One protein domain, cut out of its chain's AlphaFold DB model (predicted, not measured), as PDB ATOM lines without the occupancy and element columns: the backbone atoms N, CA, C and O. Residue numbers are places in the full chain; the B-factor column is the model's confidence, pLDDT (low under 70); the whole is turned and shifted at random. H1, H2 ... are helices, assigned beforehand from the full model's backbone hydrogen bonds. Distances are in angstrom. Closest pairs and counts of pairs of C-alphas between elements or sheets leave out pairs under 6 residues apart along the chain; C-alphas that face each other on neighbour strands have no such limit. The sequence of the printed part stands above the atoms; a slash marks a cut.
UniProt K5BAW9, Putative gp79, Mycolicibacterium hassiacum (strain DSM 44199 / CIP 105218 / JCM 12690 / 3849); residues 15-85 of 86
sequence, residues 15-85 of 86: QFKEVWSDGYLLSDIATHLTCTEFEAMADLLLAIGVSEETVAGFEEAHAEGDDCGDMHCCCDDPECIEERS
ATOM      1  N   GLN A  15     221.207 184.289 201.841       92.38
ATOM      2  CA  GLN A  15     222.040 185.285 202.521       92.38
ATOM      3  C   GLN A  15     223.116 185.864 201.605       92.38
ATOM      4  O   GLN A  15     223.383 187.059 201.654       92.38
ATOM      5  N   PHE A  16     223.737 185.025 200.774       92.94
ATOM      6  CA  PHE A  16     224.713 185.481 199.796       92.94
ATOM      7  C   PHE A  16     224.071 186.480 198.834       92.94
ATOM      8  O   PHE A  16     224.552 187.597 198.713       92.94
ATOM      9  N   LYS A  17     222.932 186.123 198.235       92.06
ATOM     10  CA  LYS A  17     222.183 187.012 197.349       92.06
ATOM     11  C   LYS A  17     221.884 188.355 198.010       92.06
ATOM     12  O   LYS A  17     222.179 189.377 197.419       92.06
ATOM     13  N   GLU A  18     221.342 188.346 199.227       89.50
ATOM     14  CA  GLU A  18     220.971 189.567 199.955       89.50
ATOM     15  C   GLU A  18     222.155 190.521 200.169       89.50
ATOM     16  O   GLU A  18     221.998 191.728 200.022       89.50
ATOM     17  N   VAL A  19     223.333 189.986 200.500       87.81
ATOM     18  CA  VAL A  19     224.532 190.791 200.784       87.81
ATOM     19  C   VAL A  19     225.230 191.247 199.508       87.81
ATOM     20  O   VAL A  19     225.785 192.337 199.468       87.81
ATOM     21  N   TRP A  20     225.233 190.402 198.482       88.56
ATOM     22  CA  TRP A  20     226.011 190.638 197.274       88.56
ATOM     23  C   TRP A  20     225.210 191.335 196.173       88.56
ATOM     24  O   TRP A  20     225.815 191.847 195.250       88.56
ATOM     25  N   SER A  21     223.878 191.418 196.247       82.06
ATOM     26  CA  SER A  21     223.069 192.062 195.201       82.06
ATOM     27  C   SER A  21     222.831 193.564 195.395       82.06
ATOM     28  O   SER A  21     222.034 194.132 194.653       82.06
ATOM     29  N   ASP A  22     223.432 194.213 196.400       77.44
ATOM     30  CA  ASP A  22     223.217 195.648 196.664       77.44
ATOM     31  C   ASP A  22     223.983 196.582 195.708       77.44
ATOM     32  O   ASP A  22     223.768 197.795 195.723       77.44
ATOM     33  N   GLY A  23     224.855 196.012 194.869       72.38
ATOM     34  CA  GLY A  23     225.675 196.703 193.875       72.38
ATOM     35  C   GLY A  23     226.912 197.390 194.459       72.38
ATOM     36  O   GLY A  23     227.978 197.313 193.861       72.38
ATOM     37  N   TYR A  24     226.819 197.990 195.648       79.75
ATOM     38  CA  TYR A  24     227.923 198.742 196.259       79.75
ATOM     39  C   TYR A  24     229.123 197.866 196.610       79.75
ATOM     40  O   TYR A  24     230.251 198.224 196.276       79.75
ATOM     41  N   LEU A  25     228.894 196.730 197.277       81.19
ATOM     42  CA  LEU A  25     229.989 195.827 197.641       81.19
ATOM     43  C   LEU A  25     230.649 195.231 196.396       81.19
ATOM     44  O   LEU A  25     231.867 195.086 196.358       81.19
ATOM     45  N   LEU A  26     229.840 194.878 195.397       79.12
ATOM     46  CA  LEU A  26     230.324 194.311 194.145       79.12
ATOM     47  C   LEU A  26     231.212 195.310 193.403       79.12
ATOM     48  O   LEU A  26     232.353 194.976 193.104       79.12
ATOM     49  N   SER A  27     230.754 196.542 193.181       80.12
ATOM     50  CA  SER A  27     231.560 197.560 192.497       80.12
ATOM     51  C   SER A  27     232.872 197.881 193.229       80.12
ATOM     52  O   SER A  27     233.885 198.083 192.571       80.12
ATOM     53  N   ASP A  28     232.888 197.877 194.569       86.81
ATOM     54  CA  ASP A  28     234.099 198.159 195.366       86.81
ATOM     55  C   ASP A  28     235.201 197.103 195.176       86.81
ATOM     56  O   ASP A  28     236.388 197.410 195.263       86.81
ATOM     57  N   ILE A  29     234.820 195.856 194.895       88.69
ATOM     58  CA  ILE A  29     235.785 194.767 194.703       88.69
ATOM     59  C   ILE A  29     236.042 194.428 193.233       88.69
ATOM     60  O   ILE A  29     236.958 193.658 192.960       88.69
ATOM     61  N   ALA A  30     235.237 194.950 192.304       88.25
ATOM     62  CA  ALA A  30     235.226 194.539 190.901       88.25
ATOM     63  C   ALA A  30     236.612 194.644 190.254       88.25
ATOM     64  O   ALA A  30     237.107 193.682 189.682       88.25
ATOM     65  N   THR A  31     237.292 195.770 190.456       89.38
ATOM     66  CA  THR A  31     238.635 196.052 189.913       89.38
ATOM     67  C   THR A  31     239.765 195.272 190.598       89.38
ATOM     68  O   THR A  31     240.936 195.418 190.253       89.38
ATOM     69  N   HIS A  32     239.446 194.462 191.610       91.00
ATOM     70  CA  HIS A  32     240.408 193.657 192.364       91.00
ATOM     71  C   HIS A  32     240.303 192.160 192.077       91.00
ATOM     72  O   HIS A  32     241.119 191.389 192.587       91.00
ATOM     73  N   LEU A  33     239.303 191.743 191.302       89.94
ATOM     74  CA  LEU A  33     239.146 190.366 190.864       89.94
ATOM     75  C   LEU A  33     239.927 190.145 189.573       89.94
ATOM     76  O   LEU A  33     240.024 191.035 188.737       89.94
ATOM     77  N   THR A  34     240.453 188.939 189.387       90.56
ATOM     78  CA  THR A  34     240.825 188.487 188.041       90.56
ATOM     79  C   THR A  34     239.563 188.239 187.212       90.56
ATOM     80  O   THR A  34     238.525 187.885 187.779       90.56
ATOM     81  N   CYS A  35     239.648 188.310 185.879       89.25
ATOM     82  CA  CYS A  35     238.483 188.072 185.015       89.25
ATOM     83  C   CYS A  35     237.811 186.717 185.295       89.25
ATOM     84  O   CYS A  35     236.596 186.615 185.342       89.25
ATOM     85  N   THR A  36     238.582 185.660 185.577       91.44
ATOM     86  CA  THR A  36     238.010 184.341 185.906       91.44
ATOM     87  C   THR A  36     237.256 184.324 187.239       91.44
ATOM     88  O   THR A  36     236.258 183.615 187.379       91.44
ATOM     89  N   GLU A  37     237.728 185.068 188.241       93.00
ATOM     90  CA  GLU A  37     237.027 185.194 189.524       93.00
ATOM     91  C   GLU A  37     235.747 186.019 189.377       93.00
ATOM     92  O   GLU A  37     234.732 185.674 189.989       93.00
ATOM     93  N   PHE A  38     235.791 187.065 188.548       91.88
ATOM     94  CA  PHE A  38     234.631 187.859 188.171       91.88
ATOM     95  C   PHE A  38     233.569 187.003 187.462       91.88
ATOM     96  O   PHE A  38     232.441 186.929 187.945       91.88
ATOM     97  N   GLU A  39     233.938 186.275 186.406       92.06
ATOM     98  CA  GLU A  39     233.013 185.435 185.627       92.06
ATOM     99  C   GLU A  39     232.299 184.403 186.510       92.06
ATOM    100  O   GLU A  39     231.073 184.283 186.509       92.06
ATOM    101  N   ALA A  40     233.051 183.710 187.372       95.00
ATOM    102  CA  ALA A  40     232.474 182.738 188.298       95.00
ATOM    103  C   ALA A  40     231.484 183.375 189.297       95.00
ATOM    104  O   ALA A  40     230.534 182.719 189.743       95.00
ATOM    105  N   MET A  41     231.708 184.637 189.675       93.12
ATOM    106  CA  MET A  41     230.804 185.406 190.527       93.12
ATOM    107  C   MET A  41     229.537 185.810 189.764       93.12
ATOM    108  O   MET A  41     228.433 185.603 190.276       93.12
ATOM    109  N   ALA A  42     229.689 186.348 188.553       92.75
ATOM    110  CA  ALA A  42     228.594 186.769 187.686       92.75
ATOM    111  C   ALA A  42     227.642 185.600 187.383       92.75
ATOM    112  O   ALA A  42     226.437 185.702 187.638       92.75
ATOM    113  N   ASP A  43     228.191 184.447 186.990       95.50
ATOM    114  CA  ASP A  43     227.444 183.209 186.751       95.50
ATOM    115  C   ASP A  43     226.602 182.791 187.964       95.50
ATOM    116  O   ASP A  43     225.422 182.440 187.844       95.50
ATOM    117  N   LEU A  44     227.189 182.837 189.166       95.44
ATOM    118  CA  LEU A  44     226.481 182.473 190.390       95.44
ATOM    119  C   LEU A  44     225.348 183.457 190.702       95.44
ATOM    120  O   LEU A  44     224.255 183.020 191.070       95.44
ATOM    121  N   LEU A  45     225.595 184.762 190.576       93.56
ATOM    122  CA  LEU A  45     224.605 185.808 190.844       93.56
ATOM    123  C   LEU A  45     223.396 185.669 189.911       93.56
ATOM    124  O   LEU A  45     222.253 185.668 190.386       93.56
ATOM    125  N   LEU A  46     223.636 185.453 188.616       94.56
ATOM    126  CA  LEU A  46     222.585 185.167 187.639       94.56
ATOM    127  C   LEU A  46     221.829 183.881 187.999       94.56
ATOM    128  O   LEU A  46     220.597 183.882 188.078       94.56
ATOM    129  N   ALA A  47     222.542 182.797 188.321       95.88
ATOM    130  CA  ALA A  47     221.934 181.511 188.664       95.88
ATOM    131  C   ALA A  47     221.034 181.569 189.915       95.88
ATOM    132  O   ALA A  47     220.043 180.838 190.003       95.88
ATOM    133  N   ILE A  48     221.339 182.442 190.883       94.50
ATOM    134  CA  ILE A  48     220.505 182.661 192.081       94.50
ATOM    135  C   ILE A  48     219.464 183.781 191.903       94.50
ATOM    136  O   ILE A  48     218.741 184.140 192.844       94.50
ATOM    137  N   GLY A  49     219.333 184.308 190.685       93.44
ATOM    138  CA  GLY A  49     218.286 185.232 190.258       93.44
ATOM    139  C   GLY A  49     218.519 186.683 190.666       93.44
ATOM    140  O   GLY A  49     217.551 187.372 190.999       93.44
ATOM    141  N   VAL A  50     219.774 187.122 190.763       92.44
ATOM    142  CA  VAL A  50     220.109 188.554 190.722       92.44
ATOM    143  C   VAL A  50     219.823 189.066 189.307       92.44
ATOM    144  O   VAL A  50     219.945 188.313 188.345       92.44
ATOM    145  N   SER A  51     219.356 190.308 189.179       91.88
ATOM    146  CA  SER A  51     219.017 190.896 187.879       91.88
ATOM    147  C   SER A  51     220.242 191.036 186.984       91.88
ATOM    148  O   SER A  51     221.296 191.460 187.451       91.88
ATOM    149  N   GLU A  52     220.055 190.783 185.687       91.94
ATOM    150  CA  GLU A  52     221.064 191.036 184.649       91.94
ATOM    151  C   GLU A  52     221.576 192.482 184.700       91.94
ATOM    152  O   GLU A  52     222.772 192.699 184.607       91.94
ATOM    153  N   GLU A  53     220.704 193.462 184.969       90.62
ATOM    154  CA  GLU A  53     221.088 194.875 185.146       90.62
ATOM    155  C   GLU A  53     222.121 195.080 186.266       90.62
ATOM    156  O   GLU A  53     223.053 195.867 186.127       90.62
ATOM    157  N   THR A  54     221.987 194.354 187.378       88.44
ATOM    158  CA  THR A  54     222.930 194.449 188.500       88.44
ATOM    159  C   THR A  54     224.272 193.819 188.148       88.44
ATOM    160  O   THR A  54     225.308 194.333 188.551       88.44
ATOM    161  N   VAL A  55     224.251 192.711 187.405       91.31
ATOM    162  CA  VAL A  55     225.470 192.028 186.959       91.31
ATOM    163  C   VAL A  55     226.186 192.846 185.881       91.31
ATOM    164  O   VAL A  55     227.393 193.007 185.972       91.31
ATOM    165  N   ALA A  56     225.454 193.469 184.954       89.62
ATOM    166  CA  ALA A  56     226.021 194.364 183.947       89.62
ATOM    167  C   ALA A  56     226.722 195.579 184.580       89.62
ATOM    168  O   ALA A  56     227.843 195.904 184.212       89.62
ATOM    169  N   GLY A  57     226.119 196.211 185.594       88.75
ATOM    170  CA  GLY A  57     226.786 197.304 186.317       88.75
ATOM    171  C   GLY A  57     228.050 196.858 187.068       88.75
ATOM    172  O   GLY A  57     228.960 197.652 187.296       88.75
ATOM    173  N   PHE A  58     228.124 195.582 187.451       87.06
ATOM    174  CA  PHE A  58     229.326 194.996 188.038       87.06
ATOM    175  C   PHE A  58     230.397 194.704 186.976       87.06
ATOM    176  O   PHE A  58     231.568 194.967 187.227       87.06
ATOM    177  N   GLU A  59     229.999 194.226 185.798       89.88
ATOM    178  CA  GLU A  59     230.869 194.027 184.631       89.88
ATOM    179  C   GLU A  59     231.501 195.338 184.164       89.88
ATOM    180  O   GLU A  59     232.716 195.409 184.000       89.88
ATOM    181  N   GLU A  60     230.707 196.409 184.070       88.88
ATOM    182  CA  GLU A  60     231.201 197.757 183.770       88.88
ATOM    183  C   GLU A  60     232.258 198.208 184.789       88.88
ATOM    184  O   GLU A  60     233.319 198.694 184.405       88.88
ATOM    185  N   ALA A  61     232.007 197.997 186.087       89.31
ATOM    186  CA  ALA A  61     232.958 198.351 187.140       89.31
ATOM    187  C   ALA A  61     234.233 197.491 187.110       89.31
ATOM    188  O   ALA A  61     235.308 197.977 187.453       89.31
ATOM    189  N   HIS A  62     234.132 196.219 186.724       90.81
ATOM    190  CA  HIS A  62     235.285 195.332 186.589       90.81
ATOM    191  C   HIS A  62     236.167 195.764 185.413       90.81
ATOM    192  O   HIS A  62     237.374 195.924 185.582       90.81
ATOM    193  N   ALA A  63     235.547 196.088 184.277       87.75
ATOM    194  CA  ALA A  63     236.214 196.550 183.067       87.75
ATOM    195  C   ALA A  63     237.012 197.861 183.244       87.75
ATOM    196  O   ALA A  63     237.951 198.116 182.490       87.75
ATOM    197  N   GLU A  64     236.688 198.692 184.245       85.50
ATOM    198  CA  GLU A  64     237.493 199.874 184.605       85.50
ATOM    199  C   GLU A  64     238.881 199.514 185.167       85.50
ATOM    200  O   GLU A  64     239.795 200.343 185.127       85.50
ATOM    201  N   GLY A  65     239.032 198.308 185.720       80.50
ATOM    202  CA  GLY A  65     240.279 197.796 186.287       80.50
ATOM    203  C   GLY A  65     241.086 196.898 185.350       80.50
ATOM    204  O   GLY A  65     242.212 196.557 185.710       80.50
ATOM    205  N   ASP A  66     240.536 196.527 184.191       80.44
ATOM    206  CA  ASP A  66     241.156 195.587 183.251       80.44
ATOM    207  C   ASP A  66     242.264 196.250 182.418       80.44
ATOM    208  O   ASP A  66     242.084 197.318 181.817       80.44
ATOM    209  N   ASP A  67     243.418 195.584 182.340       81.62
ATOM    210  CA  ASP A  67     244.547 196.024 181.527       81.62
ATOM    211  C   ASP A  67     244.355 195.623 180.050       81.62
ATOM    212  O   ASP A  67     243.540 194.772 179.683       81.62
ATOM    213  N   CYS A  68     245.121 196.242 179.143       79.12
ATOM    214  CA  CYS A  68     245.112 195.837 177.734       79.12
ATOM    215  C   CYS A  68     245.528 194.368 177.573       79.12
ATOM    216  O   CYS A  68     246.635 193.991 177.961       79.12
ATOM    217  N   GLY A  69     244.672 193.581 176.917       72.44
ATOM    218  CA  GLY A  69     244.849 192.137 176.738       72.44
ATOM    219  C   GLY A  69     244.032 191.277 177.707       72.44
ATOM    220  O   GLY A  69     244.018 190.060 177.533       72.44
ATOM    221  N   ASP A  70     243.340 191.887 178.675       79.75
ATOM    222  CA  ASP A  70     242.368 191.202 179.531       79.75
ATOM    223  C   ASP A  70     240.967 191.150 178.891       79.75
ATOM    224  O   ASP A  70     240.634 191.926 177.988       79.75
ATOM    225  N   MET A  71     240.148 190.205 179.361       76.31
ATOM    226  CA  MET A  71     238.873 189.801 178.745       76.31
ATOM    227  C   MET A  71     237.849 190.941 178.656       76.31
ATOM    228  O   MET A  71     237.121 191.021 177.667       76.31
ATOM    229  N   HIS A  72     237.819 191.847 179.637       81.38
ATOM    230  CA  HIS A  72     236.893 192.980 179.671       81.38
ATOM    231  C   HIS A  72     237.584 194.312 179.361       81.38
ATOM    232  O   HIS A  72     237.019 195.378 179.606       81.38
ATOM    233  N   CYS A  73     238.791 194.290 178.779       81.44
ATOM    234  CA  CYS A  73     239.505 195.512 178.427       81.44
ATOM    235  C   CYS A  73     238.646 196.420 177.531       81.44
ATOM    236  O   CYS A  73     238.232 196.013 176.449       81.44
ATOM    237  N   CYS A  74     238.439 197.682 177.917       81.50
ATOM    238  CA  CYS A  74     237.604 198.638 177.173       81.50
ATOM    239  C   CYS A  74     238.314 199.388 176.026       81.50
ATOM    240  O   CYS A  74     237.740 200.318 175.458       81.50
ATOM    241  N   CYS A  75     239.567 199.064 175.688       83.31
ATOM    242  CA  CYS A  75     240.307 199.839 174.688       83.31
ATOM    243  C   CYS A  75     239.862 199.565 173.234       83.31
ATOM    244  O   CYS A  75     239.285 198.518 172.910       83.31
ATOM    245  N   ASP A  76     240.183 200.515 172.348       83.56
ATOM    246  CA  ASP A  76     239.915 200.449 170.903       83.56
ATOM    247  C   ASP A  76     241.009 199.694 170.116       83.56
ATOM    248  O   ASP A  76     241.088 199.810 168.889       83.56
ATOM    249  N   ASP A  77     241.890 198.951 170.796       83.38
ATOM    250  CA  ASP A  77     242.889 198.130 170.111       83.38
ATOM    251  C   ASP A  77     242.191 197.006 169.316       83.38
ATOM    252  O   ASP A  77     241.332 196.317 169.878       83.38
ATOM    253  N   PRO A  78     242.522 196.805 168.024       83.38
ATOM    254  CA  PRO A  78     241.906 195.770 167.197       83.38
ATOM    255  C   PRO A  78     241.959 194.365 167.804       83.38
ATOM    256  O   PRO A  78     240.985 193.631 167.667       83.38
ATOM    257  N   GLU A  79     243.047 194.001 168.493       81.25
ATOM    258  CA  GLU A  79     243.185 192.681 169.121       81.25
ATOM    259  C   GLU A  79     242.231 192.543 170.317       81.25
ATOM    260  O   GLU A  79     241.552 191.530 170.462       81.25
ATOM    261  N   CYS A  80     242.080 193.600 171.124       81.06
ATOM    262  CA  CYS A  80     241.140 193.606 172.249       81.06
ATOM    263  C   CYS A  80     239.671 193.608 171.784       81.06
ATOM    264  O   CYS A  80     238.813 193.015 172.431       81.06
ATOM    265  N   ILE A  81     239.359 194.253 170.654       82.12
ATOM    266  CA  ILE A  81     238.013 194.224 170.058       82.12
ATOM    267  C   ILE A  81     237.640 192.808 169.595       82.12
ATOM    268  O   ILE A  81     236.487 192.399 169.770       82.12
ATOM    269  N   GLU A  82     238.581 192.078 168.987       80.75
ATOM    270  CA  GLU A  82     238.354 190.699 168.539       80.75
ATOM    271  C   GLU A  82     238.061 189.762 169.719       80.75
ATOM    272  O   GLU A  82     237.100 188.997 169.641       80.75
ATOM    273  N   GLU A  83     238.800 189.879 170.827       74.88
ATOM    274  CA  GLU A  83     238.587 189.071 172.041       74.88
ATOM    275  C   GLU A  83     237.209 189.318 172.690       74.88
ATOM    276  O   GLU A  83     236.546 188.362 173.080       74.88
ATOM    277  N   ARG A  84     236.706 190.564 172.723       73.62
ATOM    278  CA  ARG A  84     235.356 190.882 173.253       73.62
ATOM    279  C   ARG A  84     234.193 190.396 172.378       73.62
ATOM    280  O   ARG A  84     233.044 190.421 172.812       73.62
ATOM    281  N   SER A  85     234.452 190.063 171.113       67.88
ATOM    282  CA  SER A  85     233.407 189.776 170.115       67.88
ATOM    283  C   SER A  85     233.163 188.279 169.883       67.88
ATOM    284  O   SER A  85     232.400 187.932 168.975       67.88
TER     285      SER A  85
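What this domain is: This is residues 15 to 85 of the 86 residues of the protein "Putative gp79" of Mycolicibacterium hassiacum (strain DSM 44199 / CIP 105218 / JCM 12690 / 3849) (UniProt K5BAW9). A hairpin of two helices, H3 and H4, running almost antiparallel, makes the core, and the short H2 packs on residues 57 to 62 of H4. The short H1 lies at one end of the long axis and H5 at the other, past a looping link of residues 64 to 77. The printed part has 71 residues with five named helices, H1 to H5 in chain order, and no named strand; its class is all helix. It is compact, with a radius of gyration of the C-alphas of 12.5 A, and only just elongated, spanning 41 by 21 by 18 A.

Where its parts are: The longest helix, H3, holds residues 35 to 47 and measures 18.2 A, from C-alpha 35 at (238.483, 188.072, 185.015). H4, residues 52 to 63, measures 16.2 A. H2 holds residues 24 to 30, 10.0 A. H1 holds residues 15 to 20, 8.5 A, from C-alpha 15 at (222.040, 185.285, 202.521). H5 holds residues 78 to 84, 10.2 A, to C-alpha 84 at (235.356, 190.882, 173.253).

How they stand to each other: H3 and H4 touch as a helical hairpin, opposite ways at a shallow tilt of 8 degrees; their closest C-alphas, Ala 42 and Val 55, are 6.2 A apart. H4 touches H2 with residues 57 to 62 alone, the same way at a steep tilt of 43 degrees; the closest C-alphas, Ala 30 and His 62, are 4.4 A apart. H1 is close to H3 but not clearly touching, with C-alphas 17 and 45 closest at 7.0 A. H5 is apart from H4. In H1 to H5 every O i to N i+4 pair is within hydrogen-bond range.

The domain as a whole: The C-alphas farthest apart, Gln 15 and Pro 78, are 41.9 A apart. The printed part has no cut. The link H4 to H5, 14 residues, is long; the other three are tight. The mean pLDDT of the printed part is 86.4, and residue 85 is under 70.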